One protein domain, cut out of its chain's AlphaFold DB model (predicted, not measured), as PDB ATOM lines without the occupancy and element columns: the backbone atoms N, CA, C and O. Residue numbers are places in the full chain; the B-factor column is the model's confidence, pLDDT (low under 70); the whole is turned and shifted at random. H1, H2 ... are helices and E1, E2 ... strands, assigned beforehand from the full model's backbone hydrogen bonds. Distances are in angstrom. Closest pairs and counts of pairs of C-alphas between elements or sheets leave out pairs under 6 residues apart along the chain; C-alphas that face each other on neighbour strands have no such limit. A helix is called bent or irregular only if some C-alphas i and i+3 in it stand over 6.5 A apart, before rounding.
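What this domain is: This is residues 292 to 430 of the 590 residues of the protein "CSON006904 protein" of Culicoides sonorensis (UniProt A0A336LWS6). A twisted sheet of four strands has one long, kinked helix, H5, packed over one of its faces; H1 lies toward one end of the strands and H2 toward the other. H3 packs on H5, H4 is near H5, and a long loop, residues 370 to 392, leads from H4 to H5. The printed part has 139 residues, with five named helices and four named strands in the order E1 H1 E2 H2 E3 H3 H4 H5 E4. The mixed sheet runs E1 E3 E2 E4, and with H5 on one face it makes two layers, a sheet and a helix over it; the class is mixed, helices and strands. The whole is compact and rounded, with a radius of gyration of the C-alphas of 15.4 A and spans of 46 by 35 by 24 A.

How they stand to each other: E1, residues 293 to 295, is an edge strand, parallel to E3, residues 345 to 351; N 349 and O 294 are 2.8 A apart, within hydrogen-bond range. H1, residues 298 to 302, is on the sheet at a height of 7.0 A, only just over E2, residues 310 to 318, on which 3 of its C-alphas fall. E2 and E3 are antiparallel, with N 314 and O 348 2.7 A apart. H2, residues 325 to 335, is only just on the sheet, with 5 pairs of C-alphas within 10 A, and only grazes it with residues 327 to 334. H3, residues 352 to 360, only grazes the sheet with residues 352 to 354. H4, residues 364 to 369, is not on the sheet. H5, residues 393 to 416, is on the sheet and touches H3 with residues 403 to 407 alone, at a steep tilt of 56 degrees, the same way; the closest C-alphas, of Cys 355 and Cys 407, are 5.9 A apart. H4 and H5 are close but not clearly touching, with the C-alphas of Arg 367 and Gln 406 closest at 6.8 A. E4, residues 420 to 429, is the other edge strand, antiparallel to E2, with N 315 and O 423 2.8 A apart; its closest C-alpha to H5 is that of Thr 422, 4.8 A from that of Asn 405. Every O i to N i+4 pair is within hydrogen-bond range in H1, H2, H3 and H4, and 18 of 20 are in H5.

Where its parts are: E1 begins at C-alpha 293, (28.695, 37.630, -76.636). E2 is 23.9 A long, H2 15.4 A, E3 19.5 A and H3 12.0 A. H5 begins at C-alpha 393, (41.007, 23.440, -69.801), and is 28.6 A long; it has a kink of 67 degrees near residue 400 and is irregular, with C-alphas 399 and 402 7.6 A apart. E4 is 25.2 A long, bends by 60 degrees at residue 426 and ends at C-alpha 429, (46.243, 33.539, -65.707).

The domain as a whole: The two C-alphas farthest apart, of Glu 307 and Lys 338, are 46.3 A apart, and the printed part has no cut. The link from H4 to H5 is long, with 23 residues; residues 360 to 365 and 379 to 384 stand free. The mean pLDDT of the printed part is 79.1, and 30 residues are under 70, among them residues 336 to 342 and 377 to 391.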
ATOM      1  N   MET A 292      24.659  37.393 -77.834       68.00
ATOM      2  CA  MET A 292      25.469  36.215 -78.170       68.00
ATOM      3  C   MET A 292      26.852  36.233 -77.510       68.00
ATOM      4  O   MET A 292      27.423  35.170 -77.272       68.00
ATOM      5  N   TYR A 293      27.392  37.431 -77.256       63.75
ATOM      6  CA  TYR A 293      28.695  37.630 -76.636       63.75
ATOM      7  C   TYR A 293      28.660  38.708 -75.563       63.75
ATOM      8  O   TYR A 293      28.281  39.848 -75.840       63.75
ATOM      9  N   ARG A 294      29.133  38.367 -74.364       75.00
ATOM     10  CA  ARG A 294      29.332  39.309 -73.254       75.00
ATOM     11  C   ARG A 294      30.721  39.122 -72.666       75.00
ATOM     12  O   ARG A 294      31.107  38.005 -72.346       75.00
ATOM     13  N   GLN A 295      31.491  40.196 -72.505       66.94
ATOM     14  CA  GLN A 295      32.856  40.096 -71.982       66.94
ATOM     15  C   GLN A 295      33.116  41.089 -70.862       66.94
ATOM     16  O   GLN A 295      32.822  42.277 -70.983       66.94
ATOM     17  N   HIS A 296      33.698  40.585 -69.778       71.00
ATOM     18  CA  HIS A 296      34.378  41.396 -68.784       71.00
ATOM     19  C   HIS A 296      35.670  41.942 -69.400       71.00
ATOM     20  O   HIS A 296      36.193  41.404 -70.376       71.00
ATOM     21  N   ASN A 297      36.202  43.023 -68.839       70.75
ATOM     22  CA  ASN A 297      37.419  43.618 -69.373       70.75
ATOM     23  C   ASN A 297      38.619  42.685 -69.113       70.75
ATOM     24  O   ASN A 297      39.075  42.552 -67.976       70.75
ATOM     25  N   PHE A 298      39.097  42.037 -70.179       66.50
ATOM     26  CA  PHE A 298      40.209  41.086 -70.151       66.50
ATOM     27  C   PHE A 298      41.475  41.694 -69.550       66.50
ATOM     28  O   PHE A 298      42.067  41.126 -68.634       66.50
ATOM     29  N   GLU A 299      41.852  42.878 -70.032       66.19
ATOM     30  CA  GLU A 299      43.079  43.545 -69.617       66.19
ATOM     31  C   GLU A 299      43.002  43.937 -68.138       66.19
ATOM     32  O   GLU A 299      43.836  43.546 -67.327       66.19
ATOM     33  N   LYS A 300      41.926  44.619 -67.744       76.94
ATOM     34  CA  LYS A 300      41.678  44.991 -66.347       76.94
ATOM     35  C   LYS A 300      41.699  43.772 -65.417       76.94
ATOM     36  O   LYS A 300      42.139  43.890 -64.276       76.94
ATOM     37  N   CYS A 301      41.218  42.621 -65.888       80.31
ATOM     38  CA  CYS A 301      41.240  41.388 -65.114       80.31
ATOM     39  C   CYS A 301      42.677  40.905 -64.862       80.31
ATOM     40  O   CYS A 301      43.059  40.703 -63.706       80.31
ATOM     41  N   LEU A 302      43.483  40.744 -65.917       79.81
ATOM     42  CA  LEU A 302      44.830  40.172 -65.807       79.81
ATOM     43  C   LEU A 302      45.866  41.152 -65.238       79.81
ATOM     44  O   LEU A 302      46.704  40.730 -64.450       79.81
ATOM     45  N   TRP A 303      45.758  42.452 -65.533       73.62
ATOM     46  CA  TRP A 303      46.611  43.514 -64.967       73.62
ATOM     47  C   TRP A 303      46.091  44.084 -63.639       73.62
ATOM     48  O   TRP A 303      46.545  45.135 -63.173       73.62
ATOM     49  N   SER A 304      45.134  43.414 -62.992       67.62
ATOM     50  CA  SER A 304      44.785  43.761 -61.615       67.62
ATOM     51  C   SER A 304      46.017  43.591 -60.710       67.62
ATOM     52  O   SER A 304      46.809  42.675 -60.903       67.62
ATOM     53  N   LYS A 305      46.192  44.448 -59.688       63.00
ATOM     54  CA  LYS A 305      47.317  44.375 -58.717       63.00
ATOM     55  C   LYS A 305      47.301  43.111 -57.830       63.00
ATOM     56  O   LYS A 305      47.887  43.100 -56.752       63.00
ATOM     57  N   LYS A 306      46.555  42.080 -58.219       65.88
ATOM     58  CA  LYS A 306      46.415  40.838 -57.476       65.88
ATOM     59  C   LYS A 306      47.542  39.887 -57.840       65.88
ATOM     60  O   LYS A 306      47.948  39.796 -58.991       65.88
ATOM     61  N   GLU A 307      47.994  39.135 -56.845       71.44
ATOM     62  CA  GLU A 307      49.055  38.137 -57.001       71.44
ATOM     63  C   GLU A 307      48.676  37.025 -57.996       71.44
ATOM     64  O   GLU A 307      49.536  36.446 -58.660       71.44
ATOM     65  N   PHE A 308      47.376  36.752 -58.142       78.19
ATOM     66  CA  PHE A 308      46.842  35.770 -59.075       78.19
ATOM     67  C   PHE A 308      45.470  36.210 -59.593       78.19
ATOM     68  O   PHE A 308      44.562  36.493 -58.807       78.19
ATOM     69  N   SER A 309      45.320  36.273 -60.913       82.81
ATOM     70  CA  SER A 309      44.066  36.598 -61.592       82.81
ATOM     71  C   SER A 309      43.848  35.652 -62.761       82.81
ATOM     72  O   SER A 309      44.803  35.268 -63.434       82.81
ATOM     73  N   ILE A 310      42.590  35.275 -62.987       86.81
ATOM     74  CA  ILE A 310      42.189  34.317 -64.015       86.81
ATOM     75  C   ILE A 310      41.063  34.933 -64.830       86.81
ATOM     76  O   ILE A 310      40.042  35.362 -64.282       86.81
ATOM     77  N   TYR A 311      41.238  34.921 -66.143       84.12
ATOM     78  CA  TYR A 311      40.179  35.217 -67.085       84.12
ATOM     79  C   TYR A 311      39.802  33.951 -67.839       84.12
ATOM     80  O   TYR A 311      40.670  33.274 -68.390       84.12
ATOM     81  N   CYS A 312      38.510  33.653 -67.889       81.50
ATOM     82  CA  CYS A 312      37.988  32.479 -68.569       81.50
ATOM     83  C   CYS A 312      37.018  32.887 -69.666       81.50
ATOM     84  O   CYS A 312      36.113  33.696 -69.451       81.50
ATOM     85  N   THR A 313      37.168  32.282 -70.837       80.25
ATOM     86  CA  THR A 313      36.099  32.251 -71.827       80.25
ATOM     87  C   THR A 313      35.230  31.032 -71.570       80.25
ATOM     88  O   THR A 313      35.711  29.963 -71.198       80.25
ATOM     89  N   THR A 314      33.929  31.198 -71.729       80.00
ATOM     90  CA  THR A 314      32.939  30.177 -71.420       80.00
ATOM     91  C   THR A 314      31.879  30.133 -72.505       80.00
ATOM     92  O   THR A 314      31.644  31.114 -73.212       80.00
ATOM     93  N   VAL A 315      31.238  28.983 -72.637       80.44
ATOM     94  CA  VAL A 315      30.071  28.777 -73.484       80.44
ATOM     95  C   VAL A 315      28.928  28.377 -72.571       80.44
ATOM     96  O   VAL A 315      29.068  27.450 -71.782       80.44
ATOM     97  N   THR A 316      27.806  29.080 -72.655       85.50
ATOM     98  CA  THR A 316      26.624  28.798 -71.843       85.50
ATOM     99  C   THR A 316      25.482  28.350 -72.727       85.50
ATOM    100  O   THR A 316      25.086  29.057 -73.651       85.50
ATOM    101  N   VAL A 317      24.956  27.171 -72.421       88.50
ATOM    102  CA  VAL A 317      23.761  26.613 -73.043       88.50
ATOM    103  C   VAL A 317      22.568  27.011 -72.188       88.50
ATOM    104  O   VAL A 317      22.484  26.636 -71.018       88.50
ATOM    105  N   ILE A 318      21.646  27.788 -72.747       89.88
ATOM    106  CA  ILE A 318      20.454  28.242 -72.026       89.88
ATOM    107  C   ILE A 318      19.506  27.052 -71.835       89.88
ATOM    108  O   ILE A 318      19.212  26.306 -72.771       89.88
ATOM    109  N   LYS A 319      19.043  26.861 -70.599       90.38
ATOM    110  CA  LYS A 319      18.105  25.808 -70.222       90.38
ATOM    111  C   LYS A 319      16.729  26.116 -70.818       90.38
ATOM    112  O   LYS A 319      16.230  27.222 -70.608       90.38
ATOM    113  N   PRO A 320      16.093  25.146 -71.498       88.62
ATOM    114  CA  PRO A 320      14.751  25.334 -72.015       88.62
ATOM    115  C   PRO A 320      13.732  25.654 -70.923       88.62
ATOM    116  O   PRO A 320      13.635  24.926 -69.934       88.62
ATOM    117  N   ASP A 321      12.946  26.707 -71.138       89.44
ATOM    118  CA  ASP A 321      11.861  27.114 -70.249       89.44
ATOM    119  C   ASP A 321      10.668  27.629 -71.060       89.44
ATOM    120  O   ASP A 321      10.590  28.799 -71.425       89.44
ATOM    121  N   LYS A 322       9.699  26.749 -71.327       86.88
ATOM    122  CA  LYS A 322       8.495  27.081 -72.109       86.88
ATOM    123  C   LYS A 322       7.615  28.151 -71.455       86.88
ATOM    124  O   LYS A 322       6.776  28.734 -72.140       86.88
ATOM    125  N   THR A 323       7.793  28.405 -70.158       90.38
ATOM    126  CA  THR A 323       7.054  29.451 -69.440       90.38
ATOM    127  C   THR A 323       7.649  30.843 -69.665       90.38
ATOM    128  O   THR A 323       6.955  31.839 -69.470       90.38
ATOM    129  N   SER A 324       8.898  30.927 -70.135       90.25
ATOM    130  CA  SER A 324       9.580  32.184 -70.433       90.25
ATOM    131  C   SER A 324       9.305  32.651 -71.865       90.25
ATOM    132  O   SER A 324       9.625  31.972 -72.843       90.25
ATOM    133  N   GLU A 325       8.760  33.861 -72.000       88.62
ATOM    134  CA  GLU A 325       8.553  34.514 -73.300       88.62
ATOM    135  C   GLU A 325       9.881  34.690 -74.057       88.62
ATOM    136  O   GLU A 325       9.958  34.427 -75.257       88.62
ATOM    137  N   VAL A 326      10.952  35.048 -73.335       86.31
ATOM    138  CA  VAL A 326      12.304  35.220 -73.891       86.31
ATOM    139  C   VAL A 326      12.844  33.889 -74.412       86.31
ATOM    140  O   VAL A 326      13.426  33.848 -75.491       86.31
ATOM    141  N   TRP A 327      12.628  32.784 -73.690       90.56
ATOM    142  CA  TRP A 327      13.034  31.463 -74.173       90.56
ATOM    143  C   TRP A 327      12.284  31.065 -75.445       90.56
ATOM    144  O   TRP A 327      12.912  30.591 -76.386       90.56
ATOM    145  N   ASN A 328      10.965  31.271 -75.496       89.50
ATOM    146  CA  ASN A 328      10.174  30.922 -76.677       89.50
ATOM    147  C   ASN A 328      10.667  31.687 -77.919       89.50
ATOM    148  O   ASN A 328      10.817  31.089 -78.985       89.50
ATOM    149  N   GLN A 329      11.041  32.962 -77.757       83.06
ATOM    150  CA  GLN A 329      11.691  33.751 -78.811       83.06
ATOM    151  C   GLN A 329      13.068  33.189 -79.195       83.06
ATOM    152  O   GLN A 329      13.342  33.000 -80.377       83.06
ATOM    153  N   ILE A 330      13.926  32.870 -78.218       81.75
ATOM    154  CA  ILE A 330      15.245  32.261 -78.468       81.75
ATOM    155  C   ILE A 330      15.094  30.947 -79.229       81.75
ATOM    156  O   ILE A 330      15.849  30.679 -80.163       81.75
ATOM    157  N   GLU A 331      14.137  30.114 -78.841       86.62
ATOM    158  CA  GLU A 331      13.903  28.812 -79.441       86.62
ATOM    159  C   GLU A 331      13.406  28.936 -80.880       86.62
ATOM    160  O   GLU A 331      13.928  28.241 -81.757       86.62
ATOM    161  N   GLU A 332      12.461  29.841 -81.129       82.81
ATOM    162  CA  GLU A 332      11.952  30.141 -82.462       82.81
ATOM    163  C   GLU A 332      13.049  30.738 -83.354       82.81
ATOM    164  O   GLU A 332      13.291  30.242 -84.458       82.81
ATOM    165  N   PHE A 333      13.786  31.737 -82.866       72.69
ATOM    166  CA  PHE A 333      14.867  32.390 -83.604       72.69
ATOM    167  C   PHE A 333      16.001  31.405 -83.923       72.69
ATOM    168  O   PHE A 333      16.420  31.258 -85.073       72.69
ATOM    169  N   SER A 334      16.436  30.630 -82.926       72.69
ATOM    170  CA  SER A 334      17.516  29.640 -83.056       72.69
ATOM    171  C   SER A 334      17.111  28.399 -83.855       72.69
ATOM    172  O   SER A 334      17.977  27.595 -84.233       72.69
ATOM    173  N   SER A 335      15.814  28.203 -84.122       72.75
ATOM    174  CA  SER A 335      15.324  27.127 -84.990       72.75
ATOM    175  C   SER A 335      15.700  27.357 -86.463       72.75
ATOM    176  O   SER A 335      15.958  26.391 -87.189       72.75
ATOM    177  N   LYS A 336      15.855  28.622 -86.888       63.75
ATOM    178  CA  LYS A 336      16.150  29.042 -88.271       63.75
ATOM    179  C   LYS A 336      17.657  28.996 -88.591       63.75
ATOM    180  O   LYS A 336      18.278  29.984 -88.977       63.75
ATOM    181  N   LYS A 337      18.253  27.802 -88.487       55.12
ATOM    182  CA  LYS A 337      19.712  27.523 -88.563       55.12
ATOM    183  C   LYS A 337      20.465  28.080 -89.782       55.12
ATOM    184  O   LYS A 337      21.685  28.192 -89.737       55.12
ATOM    185  N   LYS A 338      19.777  28.330 -90.901       42.62
ATOM    186  CA  LYS A 338      20.406  28.785 -92.156       42.62
ATOM    187  C   LYS A 338      20.679  30.288 -92.177       42.62
ATOM    188  O   LYS A 338      21.528  30.732 -92.940       42.62
ATOM    189  N   ILE A 339      19.953  31.044 -91.361       44.59
ATOM    190  CA  ILE A 339      19.955  32.510 -91.382       44.59
ATOM    191  C   ILE A 339      20.219  33.115 -90.001       44.59
ATOM    192  O   ILE A 339      20.582  34.285 -89.906       44.59
ATOM    193  N   HIS A 340      20.068  32.334 -88.928       52.78
ATOM    194  CA  HIS A 340      20.232  32.802 -87.558       52.78
ATOM    195  C   HIS A 340      21.249  31.958 -86.795       52.78
ATOM    196  O   HIS A 340      21.309  30.731 -86.924       52.78
ATOM    197  N   PHE A 341      22.052  32.643 -85.981       55.91
ATOM    198  CA  PHE A 341      22.910  31.988 -85.007       55.91
ATOM    199  C   PHE A 341      22.058  31.325 -83.919       55.91
ATOM    200  O   PHE A 341      20.914  31.698 -83.675       55.91
ATOM    201  N   ALA A 342      22.625  30.310 -83.278       68.88
ATOM    202  CA  ALA A 342      22.003  29.622 -82.158       68.88
ATOM    203  C   ALA A 342      22.060  30.524 -80.911       68.88
ATOM    204  O   ALA A 342      23.062  30.516 -80.207       68.88
ATOM    205  N   HIS A 343      21.013  31.315 -80.669       76.94
ATOM    206  CA  HIS A 343      20.874  32.188 -79.493       76.94
ATOM    207  C   HIS A 343      20.592  31.420 -78.196       76.94
ATOM    208  O   HIS A 343      20.632  31.998 -77.114       76.94
ATOM    209  N   ASP A 344      20.356  30.112 -78.287       80.12
ATOM    210  CA  ASP A 344      20.356  29.193 -77.152       80.12
ATOM    211  C   ASP A 344      21.772  28.861 -76.642       80.12
ATOM    212  O   ASP A 344      21.908  28.226 -75.597       80.12
ATOM    213  N   ILE A 345      22.821  29.312 -77.345       78.56
ATOM    214  CA  ILE A 345      24.226  29.152 -76.959       78.56
ATOM    215  C   ILE A 345      24.917  30.516 -76.982       78.56
ATOM    216  O   ILE A 345      25.135  31.098 -78.045       78.56
ATOM    217  N   ILE A 346      25.337  30.996 -75.815       78.19
ATOM    218  CA  ILE A 346      26.020  32.289 -75.675       78.19
ATOM    219  C   ILE A 346      27.473  32.101 -75.234       78.19
ATOM    220  O   ILE A 346      27.801  31.158 -74.515       78.19
ATOM    221  N   GLY A 347      28.366  32.973 -75.698       72.44
ATOM    222  CA  GLY A 347      29.787  32.949 -75.356       72.44
ATOM    223  C   GLY A 347      30.155  34.099 -74.428       72.44
ATOM    224  O   GLY A 347      29.962  35.258 -74.781       72.44
ATOM    225  N   ASN A 348      30.753  33.806 -73.276       74.75
ATOM    226  CA  ASN A 348      31.059  34.828 -72.281       74.75
ATOM    227  C   ASN A 348      32.537  34.872 -71.918       74.75
ATOM    228  O   ASN A 348      33.197  33.843 -71.822       74.75
ATOM    229  N   GLY A 349      33.052  36.072 -71.683       78.31
ATOM    230  CA  GLY A 349      34.353  36.303 -71.071       78.31
ATOM    231  C   GLY A 349      34.168  36.764 -69.631       78.31
ATOM    232  O   GLY A 349      33.560  37.808 -69.405       78.31
ATOM    233  N   ILE A 350      34.653  35.988 -68.667       83.69
ATOM    234  CA  ILE A 350      34.398  36.202 -67.241       83.69
ATOM    235  C   ILE A 350      35.731  36.352 -66.511       83.69
ATOM    236  O   ILE A 350      36.605  35.487 -66.593       83.69
ATOM    237  N   CYS A 351      35.869  37.447 -65.762       88.44
ATOM    238  CA  CYS A 351      36.957  37.608 -64.806       88.44
ATOM    239  C   CYS A 351      36.598  36.884 -63.506       88.44
ATOM    240  O   CYS A 351      35.620  37.252 -62.850       88.44
ATOM    241  N   LEU A 352      37.380  35.872 -63.120       89.94
ATOM    242  CA  LEU A 352      37.042  35.007 -61.986       89.94
ATOM    243  C   LEU A 352      36.932  35.791 -60.673       89.94
ATOM    244  O   LEU A 352      36.013  35.565 -59.897       89.94
ATOM    245  N   TRP A 353      37.818  36.759 -60.445       86.56
ATOM    246  CA  TRP A 353      37.784  37.541 -59.211       86.56
ATOM    247  C   TRP A 353      36.545  38.448 -59.103       86.56
ATOM    248  O   TRP A 353      35.925  38.519 -58.042       86.56
ATOM    249  N   GLU A 354      36.176  39.149 -60.180       87.75
ATOM    250  CA  GLU A 354      34.958  39.975 -60.180       87.75
ATOM    251  C   GLU A 354      33.730  39.095 -59.917       87.75
ATOM    252  O   GLU A 354      32.871  39.439 -59.108       87.75
ATOM    253  N   CYS A 355      33.719  37.912 -60.525       88.88
ATOM    254  CA  CYS A 355      32.694  36.911 -60.316       88.88
ATOM    255  C   CYS A 355      32.594  36.429 -58.854       88.88
ATOM    256  O   CYS A 355      31.517  36.430 -58.259       88.88
ATOM    257  N   GLU A 356      33.714  36.034 -58.246       90.69
ATOM    258  CA  GLU A 356      33.754  35.573 -56.854       90.69
ATOM    259  C   GLU A 356      33.300  36.662 -55.881       90.69
ATOM    260  O   GLU A 356      32.564  36.373 -54.937       90.69
ATOM    261  N   ASN A 357      33.676  37.919 -56.133       89.31
ATOM    262  CA  ASN A 357      33.203  39.054 -55.350       89.31
ATOM    263  C   ASN A 357      31.677  39.199 -55.422       89.31
ATOM    264  O   ASN A 357      31.036  39.369 -54.385       89.31
ATOM    265  N   GLU A 358      31.082  39.109 -56.613       88.88
ATOM    266  CA  GLU A 358      29.625  39.181 -56.769       88.88
ATOM    267  C   GLU A 358      28.928  38.040 -56.019       88.88
ATOM    268  O   GLU A 358      27.997  38.276 -55.247       88.88
ATOM    269  N   LEU A 359      29.432  36.811 -56.151       90.44
ATOM    270  CA  LEU A 359      28.883  35.644 -55.456       90.44
ATOM    271  C   LEU A 359      29.092  35.698 -53.934       90.44
ATOM    272  O   LEU A 359      28.285  35.134 -53.187       90.44
ATOM    273  N   SER A 360      30.148  36.368 -53.461       89.31
ATOM    274  CA  SER A 360      30.450  36.526 -52.031       89.31
ATOM    275  C   SER A 360      29.388  37.338 -51.290       89.31
ATOM    276  O   SER A 360      29.115  37.052 -50.127       89.31
ATOM    277  N   SER A 361      28.729  38.271 -51.987       88.94
ATOM    278  CA  SER A 361      27.647  39.095 -51.438       88.94
ATOM    279  C   SER A 361      26.345  38.319 -51.179       88.94
ATOM    280  O   SER A 361      25.451  38.817 -50.497       88.94
ATOM    281  N   LEU A 362      26.228  37.097 -51.711       91.31
ATOM    282  CA  LEU A 362      25.025  36.273 -51.629       91.31
ATOM    283  C   LEU A 362      25.108  35.242 -50.498       91.31
ATOM    284  O   LEU A 362      26.175  34.694 -50.203       91.31
ATOM    285  N   THR A 363      23.947  34.906 -49.926       92.69
ATOM    286  CA  THR A 363      23.821  33.798 -48.969       92.69
ATOM    287  C   THR A 363      24.193  32.467 -49.624       92.69
ATOM    288  O   THR A 363      24.033  32.276 -50.834       92.69
ATOM    289  N   LYS A 364      24.671  31.512 -48.817       90.56
ATOM    290  CA  LYS A 364      25.075  30.181 -49.299       90.56
ATOM    291  C   LYS A 364      23.941  29.476 -50.051       90.56
ATOM    292  O   LYS A 364      24.170  28.923 -51.117       90.56
ATOM    293  N   GLU A 365      22.721  29.565 -49.532       90.94
ATOM    294  CA  GLU A 365      21.523  28.994 -50.155       90.94
ATOM    295  C   GLU A 365      21.233  29.620 -51.525       90.94
ATOM    296  O   GLU A 365      21.039  28.910 -52.513       90.94
ATOM    297  N   LYS A 366      21.301  30.956 -51.627       90.62
ATOM    298  CA  LYS A 366      21.099  31.638 -52.907       90.62
ATOM    299  C   LYS A 366      22.186  31.263 -53.911       90.62
ATOM    300  O   LYS A 366      21.862  31.038 -55.073       90.62
ATOM    301  N   ARG A 367      23.440  31.153 -53.472       90.44
ATOM    302  CA  ARG A 367      24.572  30.757 -54.320       90.44
ATOM    303  C   ARG A 367      24.405  29.346 -54.879       90.44
ATOM    304  O   ARG A 367      24.565  29.149 -56.078       90.44
ATOM    305  N   GLU A 368      24.032  28.384 -54.040       92.38
ATOM    306  CA  GLU A 368      23.769  27.013 -54.491       92.38
ATOM    307  C   GLU A 368      22.573  26.956 -55.454       92.38
ATOM    308  O   GLU A 368      22.654  26.276 -56.470       92.38
ATOM    309  N   SER A 369      21.529  27.770 -55.241       92.31
ATOM    310  CA  SER A 369      20.377  27.833 -56.159       92.31
ATOM    311  C   SER A 369      20.716  28.313 -57.578       92.31
ATOM    312  O   SER A 369      19.916  28.114 -58.496       92.31
ATOM    313  N   LEU A 370      21.848  29.004 -57.763       92.94
ATOM    314  CA  LEU A 370      22.304  29.503 -59.065       92.94
ATOM    315  C   LEU A 370      22.997  28.427 -59.893       92.94
ATOM    316  O   LEU A 370      23.110  28.596 -61.101       92.94
ATOM    317  N   TYR A 371      23.472  27.352 -59.266       94.38
ATOM    318  CA  TYR A 371      24.117  26.278 -59.997       94.38
ATOM    319  C   TYR A 371      23.081  25.513 -60.822       94.38
ATOM    320  O   TYR A 371      22.015  25.144 -60.327       94.38
ATOM    321  N   VAL A 372      23.403  25.287 -62.090       92.81
ATOM    322  CA  VAL A 372      22.604  24.471 -63.001       92.81
ATOM    323  C   VAL A 372      23.454  23.285 -63.412       92.81
ATOM    324  O   VAL A 372      24.562  23.471 -63.912       92.81
ATOM    325  N   GLU A 373      22.931  22.083 -63.191       89.88
ATOM    326  CA  GLU A 373      23.550  20.838 -63.640       89.88
ATOM    327  C   GLU A 373      23.479  20.693 -65.158       89.88
ATOM    328  O   GLU A 373      22.620  21.283 -65.822       89.88
ATOM    329  N   GLU A 374      24.388  19.892 -65.703       85.12
ATOM    330  CA  GLU A 374      24.361  19.537 -67.113       85.12
ATOM    331  C   GLU A 374      23.043  18.840 -67.455       85.12
ATOM    332  O   GLU A 374      22.562  17.967 -66.732       85.12
ATOM    333  N   PHE A 375      22.446  19.240 -68.571       83.88
ATOM    334  CA  PHE A 375      21.183  18.691 -69.039       83.88
ATOM    335  C   PHE A 375      21.312  18.256 -70.499       83.88
ATOM    336  O   PHE A 375      22.078  18.859 -71.257       83.88
ATOM    337  N   PRO A 376      20.548  17.232 -70.922       70.62
ATOM    338  CA  PRO A 376      20.521  16.818 -72.313       70.62
ATOM    339  C   PRO A 376      19.969  17.968 -73.152       70.62
ATOM    340  O   PRO A 376      18.803  18.354 -73.051       70.62
ATOM    341  N   TRP A 377      20.828  18.548 -73.977       62.78
ATOM    342  CA  TRP A 377      20.489  19.695 -74.792       62.78
ATOM    343  C   TRP A 377      20.431  19.247 -76.262       62.78
ATOM    344  O   TRP A 377      21.437  19.023 -76.919       62.78
ATOM    345  N   ARG A 378      19.196  19.030 -76.744       56.53
ATOM    346  CA  ARG A 378      18.784  18.601 -78.103       56.53
ATOM    347  C   ARG A 378      19.649  17.507 -78.774       56.53
ATOM    348  O   ARG A 378      20.602  17.803 -79.488       56.53
ATOM    349  N   GLU A 379      19.152  16.267 -78.732       47.22
ATOM    350  CA  GLU A 379      19.701  15.029 -79.340       47.22
ATOM    351  C   GLU A 379      20.088  15.105 -80.842       47.22
ATOM    352  O   GLU A 379      20.856  14.281 -81.324       47.22
ATOM    353  N   ASN A 380      19.613  16.115 -81.585       45.53
ATOM    354  CA  ASN A 380      19.815  16.281 -83.036       45.53
ATOM    355  C   ASN A 380      20.826  17.384 -83.438       45.53
ATOM    356  O   ASN A 380      20.842  17.825 -84.594       45.53
ATOM    357  N   ARG A 381      21.657  17.891 -82.518       48.81
ATOM    358  CA  ARG A 381      22.786  18.781 -82.860       48.81
ATOM    359  C   ARG A 381      24.088  18.204 -82.310       48.81
ATOM    360  O   ARG A 381      24.316  18.208 -81.112       48.81
ATOM    361  N   SER A 382      24.985  17.781 -83.200       40.69
ATOM    362  CA  SER A 382      26.363  17.440 -82.843       40.69
ATOM    363  C   SER A 382      27.164  18.722 -82.576       40.69
ATOM    364  O   SER A 382      27.905  19.197 -83.438       40.69
ATOM    365  N   PHE A 383      26.993  19.342 -81.413       44.72
ATOM    366  CA  PHE A 383      28.019  20.250 -80.911       44.72
ATOM    367  C   PHE A 383      29.030  19.402 -80.157       44.72
ATOM    368  O   PHE A 383      28.898  19.128 -78.968       44.72
ATOM    369  N   THR A 384      30.023  18.921 -80.890       46.12
ATOM    370  CA  THR A 384      31.202  18.300 -80.302       46.12
ATOM    371  C   THR A 384      32.051  19.415 -79.716       46.12
ATOM    372  O   THR A 384      32.847  20.036 -80.420       46.12
ATOM    373  N   TYR A 385      31.808  19.725 -78.446       52.97
ATOM    374  CA  TYR A 385      32.675  20.602 -77.683       52.97
ATOM    375  C   TYR A 385      33.827  19.777 -77.128       52.97
ATOM    376  O   TYR A 385      33.655  19.047 -76.151       52.97
ATOM    377  N   ASP A 386      34.988  19.850 -77.772       55.53
ATOM    378  CA  ASP A 386      36.169  19.187 -77.245       55.53
ATOM    379  C   ASP A 386      36.788  20.046 -76.141       55.53
ATOM    380  O   ASP A 386      37.537  20.989 -76.396       55.53
ATOM    381  N   ILE A 387      36.465  19.701 -74.894       57.06
ATOM    382  CA  ILE A 387      37.040  20.335 -73.706       57.06
ATOM    383  C   ILE A 387      38.568  20.193 -73.711       57.06
ATOM    384  O   ILE A 387      39.221  20.998 -73.078       57.06
ATOM    385  N   THR A 388      39.162  19.228 -74.427       56.00
ATOM    386  CA  THR A 388      40.621  19.027 -74.488       56.00
ATOM    387  C   THR A 388      41.347  19.839 -75.552       56.00
ATOM    388  O   THR A 388      42.570  19.762 -75.615       56.00
ATOM    389  N   ALA A 389      40.635  20.641 -76.346       55.53
ATOM    390  CA  ALA A 389      41.248  21.424 -77.415       55.53
ATOM    391  C   ALA A 389      42.299  22.440 -76.917       55.53
ATOM    392  O   ALA A 389      43.179  22.813 -77.685       55.53
ATOM    393  N   TYR A 390      42.222  22.863 -75.649       61.31
ATOM    394  CA  TYR A 390      43.142  23.830 -75.042       61.31
ATOM    395  C   TYR A 390      43.832  23.255 -73.809       61.31
ATOM    396  O   TYR A 390      43.240  22.482 -73.048       61.31
ATOM    397  N   GLU A 391      45.075  23.662 -73.578       62.88
ATOM    398  CA  GLU A 391      45.871  23.230 -72.432       62.88
ATOM    399  C   GLU A 391      45.222  23.661 -71.101       62.88
ATOM    400  O   GLU A 391      44.621  24.730 -70.997       62.88
ATOM    401  N   ASN A 392      45.284  22.805 -70.073       72.50
ATOM    402  CA  ASN A 392      44.732  23.034 -68.722       72.50
ATOM    403  C   ASN A 392      43.211  23.292 -68.613       72.50
ATOM    404  O   ASN A 392      42.679  23.374 -67.506       72.50
ATOM    405  N   SER A 393      42.476  23.339 -69.718       70.06
ATOM    406  CA  SER A 393      41.007  23.440 -69.801       70.06
ATOM    407  C   SER A 393      40.255  22.487 -68.855       70.06
ATOM    408  O   SER A 393      39.394  22.924 -68.092       70.06
ATOM    409  N   LYS A 394      40.613  21.194 -68.834       78.19
ATOM    410  CA  LYS A 394      40.038  20.183 -67.923       78.19
ATOM    411  C   LYS A 394      40.263  20.530 -66.452       78.19
ATOM    412  O   LYS A 394      39.331  20.429 -65.655       78.19
ATOM    413  N   LEU A 395      41.478  20.958 -66.104       83.62
ATOM    414  CA  LEU A 395      41.846  21.357 -64.745       83.62
ATOM    415  C   LEU A 395      41.045  22.591 -64.310       83.62
ATOM    416  O   LEU A 395      40.454  22.608 -63.229       83.62
ATOM    417  N   TYR A 396      40.972  23.605 -65.174       83.19
ATOM    418  CA  TYR A 396      40.195  24.812 -64.918       83.19
ATOM    419  C   TYR A 396      38.700  24.518 -64.795       83.19
ATOM    420  O   TYR A 396      38.049  25.064 -63.903       83.19
ATOM    421  N   ASN A 397      38.159  23.619 -65.619       81.88
ATOM    422  CA  ASN A 397      36.755  23.224 -65.545       81.88
ATOM    423  C   ASN A 397      36.432  22.502 -64.228       81.88
ATOM    424  O   ASN A 397      35.433  22.822 -63.589       81.88
ATOM    425  N   GLN A 398      37.309  21.603 -63.766       85.69
ATOM    426  CA  GLN A 398      37.164  20.938 -62.464       85.69
ATOM    427  C   GLN A 398      37.222  21.927 -61.292       85.69
ATOM    428  O   GLN A 398      36.478  21.779 -60.325       85.69
ATOM    429  N   LYS A 399      38.095  22.938 -61.369       88.56
ATOM    430  CA  LYS A 399      38.338  23.864 -60.257       88.56
ATOM    431  C   LYS A 399      37.348  25.031 -60.196       88.56
ATOM    432  O   LYS A 399      36.919  25.402 -59.107       88.56
ATOM    433  N   TYR A 400      36.990  25.612 -61.342       90.50
ATOM    434  CA  TYR A 400      36.217  26.860 -61.422       90.50
ATOM    435  C   TYR A 400      34.905  26.738 -62.204       90.50
ATOM    436  O   TYR A 400      34.125  27.691 -62.213       90.50
ATOM    437  N   GLY A 401      34.614  25.588 -62.822       87.94
ATOM    438  CA  GLY A 401      33.401  25.393 -63.623       87.94
ATOM    439  C   GLY A 401      32.117  25.671 -62.835       87.94
ATOM    440  O   GLY A 401      31.249  26.397 -63.313       87.94
ATOM    441  N   LYS A 402      32.033  25.195 -61.581       92.00
ATOM    442  CA  LYS A 402      30.884  25.466 -60.693       92.00
ATOM    443  C   LYS A 402      30.705  26.964 -60.424       92.00
ATOM    444  O   LYS A 402      29.597  27.478 -60.552       92.00
ATOM    445  N   THR A 403      31.787  27.662 -60.082       92.12
ATOM    446  CA  THR A 403      31.765  29.099 -59.771       92.12
ATOM    447  C   THR A 403      31.340  29.924 -60.984       92.12
ATOM    448  O   THR A 403      30.461  30.775 -60.873       92.12
ATOM    449  N   LEU A 404      31.907  29.644 -62.161       90.81
ATOM    450  CA  LEU A 404      31.575  30.361 -63.396       90.81
ATOM    451  C   LEU A 404      30.134  30.097 -63.848       90.81
ATOM    452  O   LEU A 404      29.453  31.025 -64.280       90.81
ATOM    453  N   ASN A 405      29.639  28.871 -63.666       93.69
ATOM    454  CA  ASN A 405      28.240  28.518 -63.900       93.69
ATOM    455  C   ASN A 405      27.287  29.308 -62.986       93.69
ATOM    456  O   ASN A 405      26.321  29.898 -63.468       93.69
ATOM    457  N   GLN A 406      27.583  29.403 -61.685       94.38
ATOM    458  CA  GLN A 406      26.789  30.213 -60.751       94.38
ATOM    459  C   GLN A 406      26.790  31.699 -61.134       94.38
ATOM    460  O   GLN A 406      25.759  32.366 -61.052       94.38
ATOM    461  N   CYS A 407      27.937  32.205 -61.580       92.19
ATOM    462  CA  CYS A 407      28.110  33.583 -62.027       92.19
ATOM    463  C   CYS A 407      27.229  33.942 -63.214       92.19
ATOM    464  O   CYS A 407      26.528  34.952 -63.221       92.19
ATOM    465  N   GLU A 408      27.261  33.090 -64.233       92.00
ATOM    466  CA  GLU A 408      26.514  33.346 -65.447       92.00
ATOM    467  C   GLU A 408      25.010  33.244 -65.184       92.00
ATOM    468  O   GLU A 408      24.240  34.084 -65.646       92.00
ATOM    469  N   ASN A 409      24.591  32.293 -64.346       94.44
ATOM    470  CA  ASN A 409      23.204  32.191 -63.905       94.44
ATOM    471  C   ASN A 409      22.754  33.381 -63.048       94.44
ATOM    472  O   ASN A 409      21.587  33.767 -63.127       94.44
ATOM    473  N   LEU A 410      23.642  34.004 -62.264       93.62
ATOM    474  CA  LEU A 410      23.322  35.245 -61.552       93.62
ATOM    475  C   LEU A 410      22.944  36.353 -62.541       93.62
ATOM    476  O   LEU A 410      21.933  37.034 -62.353       93.62
ATOM    477  N   TRP A 411      23.724  36.502 -63.613       91.56
ATOM    478  CA  TRP A 411      23.472  37.495 -64.654       91.56
ATOM    479  C   TRP A 411      22.234  37.160 -65.505       91.56
ATOM    480  O   TRP A 411      21.384  38.034 -65.706       91.56
ATOM    481  N   LEU A 412      22.083  35.908 -65.951       91.19
ATOM    482  CA  LEU A 412      20.943  35.456 -66.761       91.19
ATOM    483  C   LEU A 412      19.613  35.610 -66.019       91.19
ATOM    484  O   LEU A 412      18.647  36.133 -66.584       91.19
ATOM    485  N   ARG A 413      19.560  35.229 -64.736       92.75
ATOM    486  CA  ARG A 413      18.337  35.358 -63.935       92.75
ATOM    487  C   ARG A 413      17.988  36.814 -63.657       92.75
ATOM    488  O   ARG A 413      16.818  37.170 -63.715       92.75
ATOM    489  N   LYS A 414      18.987  37.663 -63.391       90.62
ATOM    490  CA  LYS A 414      18.767  39.085 -63.093       90.62
ATOM    491  C   LYS A 414      18.210  39.866 -64.288       90.62
ATOM    492  O   LYS A 414      17.390  40.750 -64.079       90.62
ATOM    493  N   ASN A 415      18.669  39.569 -65.506       86.81
ATOM    494  CA  ASN A 415      18.342  40.375 -66.690       86.81
ATOM    495  C   ASN A 415      17.255  39.764 -67.583       86.81
ATOM    496  O   ASN A 415      16.524  40.508 -68.226       86.81
ATOM    497  N   TYR A 416      17.143  38.434 -67.621       88.69
ATOM    498  CA  TYR A 416      16.253  37.731 -68.556       88.69
ATOM    499  C   TYR A 416      15.362  36.687 -67.883       88.69
ATOM    500  O   TYR A 416      14.556  36.052 -68.556       88.69
ATOM    501  N   ASN A 417      15.509  36.483 -66.567       91.94
ATOM    502  CA  ASN A 417      14.851  35.405 -65.830       91.94
ATOM    503  C   ASN A 417      15.104  34.008 -66.447       91.94
ATOM    504  O   ASN A 417      14.255  33.127 -66.388       91.94
ATOM    505  N   LEU A 418      16.279  33.814 -67.060       92.69
ATOM    506  CA  LEU A 418      16.711  32.553 -67.673       92.69
ATOM    507  C   LEU A 418      17.771  31.864 -66.810       92.69
ATOM    508  O   LEU A 418      18.395  32.482 -65.950       92.69
ATOM    509  N   SER A 419      17.989  30.573 -67.045       94.00
ATOM    510  CA  SER A 419      19.079  29.797 -66.440       94.00
ATOM    511  C   SER A 419      19.787  28.980 -67.517       94.00
ATOM    512  O   SER A 419      19.184  28.693 -68.545       94.00
ATOM    513  N   GLY A 420      21.043  28.592 -67.317       91.94
ATOM    514  CA  GLY A 420      21.816  27.847 -68.311       91.94
ATOM    515  C   GLY A 420      22.996  27.086 -67.719       91.94
ATOM    516  O   GLY A 420      23.418  27.356 -66.601       91.94
ATOM    517  N   TYR A 421      23.521  26.121 -68.466       91.69
ATOM    518  CA  TYR A 421      24.717  25.371 -68.097       91.69
ATOM    519  C   TYR A 421      25.946  25.968 -68.783       91.69
ATOM    520  O   TYR A 421      25.993  26.060 -70.009       91.69
ATOM    521  N   THR A 422      26.932  26.383 -67.992       88.62
ATOM    522  CA  THR A 422      28.168  27.009 -68.477       88.62
ATOM    523  C   THR A 422      29.327  26.020 -68.490       88.62
ATOM    524  O   THR A 422      29.622  25.390 -67.476       88.62
ATOM    525  N   LEU A 423      30.018  25.954 -69.624       82.00
ATOM    526  CA  LEU A 423      31.242  25.197 -69.858       82.00
ATOM    527  C   LEU A 423      32.412  26.156 -70.057       82.00
ATOM    528  O   LEU A 423      32.282  27.177 -70.738       82.00
ATOM    529  N   ILE A 424      33.573  25.824 -69.496       82.00
ATOM    530  CA  ILE A 424      34.798  26.578 -69.764       82.00
ATOM    531  C   ILE A 424      35.314  26.221 -71.153       82.00
ATOM    532  O   ILE A 424      35.423  25.042 -71.491       82.00
ATOM    533  N   ASN A 425      35.656  27.252 -71.927       72.12
ATOM    534  CA  ASN A 425      36.337  27.074 -73.195       72.12
ATOM    535  C   ASN A 425      37.849  27.018 -73.012       72.12
ATOM    536  O   ASN A 425      38.460  25.958 -73.119       72.12
ATOM    537  N   TRP A 426      38.421  28.142 -72.601       72.69
ATOM    538  CA  TRP A 426      39.799  28.223 -72.144       72.69
ATOM    539  C   TRP A 426      39.907  29.297 -71.064       72.69
ATOM    540  O   TRP A 426      39.107  30.237 -71.018       72.69
ATOM    541  N   CYS A 427      40.903  29.163 -70.197       80.12
ATOM    542  CA  CYS A 427      41.249  30.169 -69.203       80.12
ATOM    543  C   CYS A 427      42.718  30.536 -69.349       80.12
ATOM    544  O   CYS A 427      43.515  29.740 -69.837       80.12
ATOM    545  N   THR A 428      43.075  31.731 -68.903       80.94
ATOM    546  CA  THR A 428      44.475  32.108 -68.749       80.94
ATOM    547  C   THR A 428      44.666  32.908 -67.476       80.94
ATOM    548  O   THR A 428      43.740  33.580 -67.004       80.94
ATOM    549  N   THR A 429      45.867  32.818 -66.921       84.56
ATOM    550  CA  THR A 429      46.243  33.539 -65.707       84.56
ATOM    551  C   THR A 429      47.239  34.650 -65.997       84.56
ATOM    552  O   THR A 429      47.942  34.631 -67.006       84.56
ATOM    553  N   ASN A 430      47.347  35.607 -65.078       79.25
ATOM    554  CA  ASN A 430      48.368  36.652 -65.142       79.25
ATOM    555  C   ASN A 430      49.810  36.103 -65.067       79.25
ATOM    556  O   ASN A 430      50.721  36.782 -65.514       79.25
TER     557      ASN A 430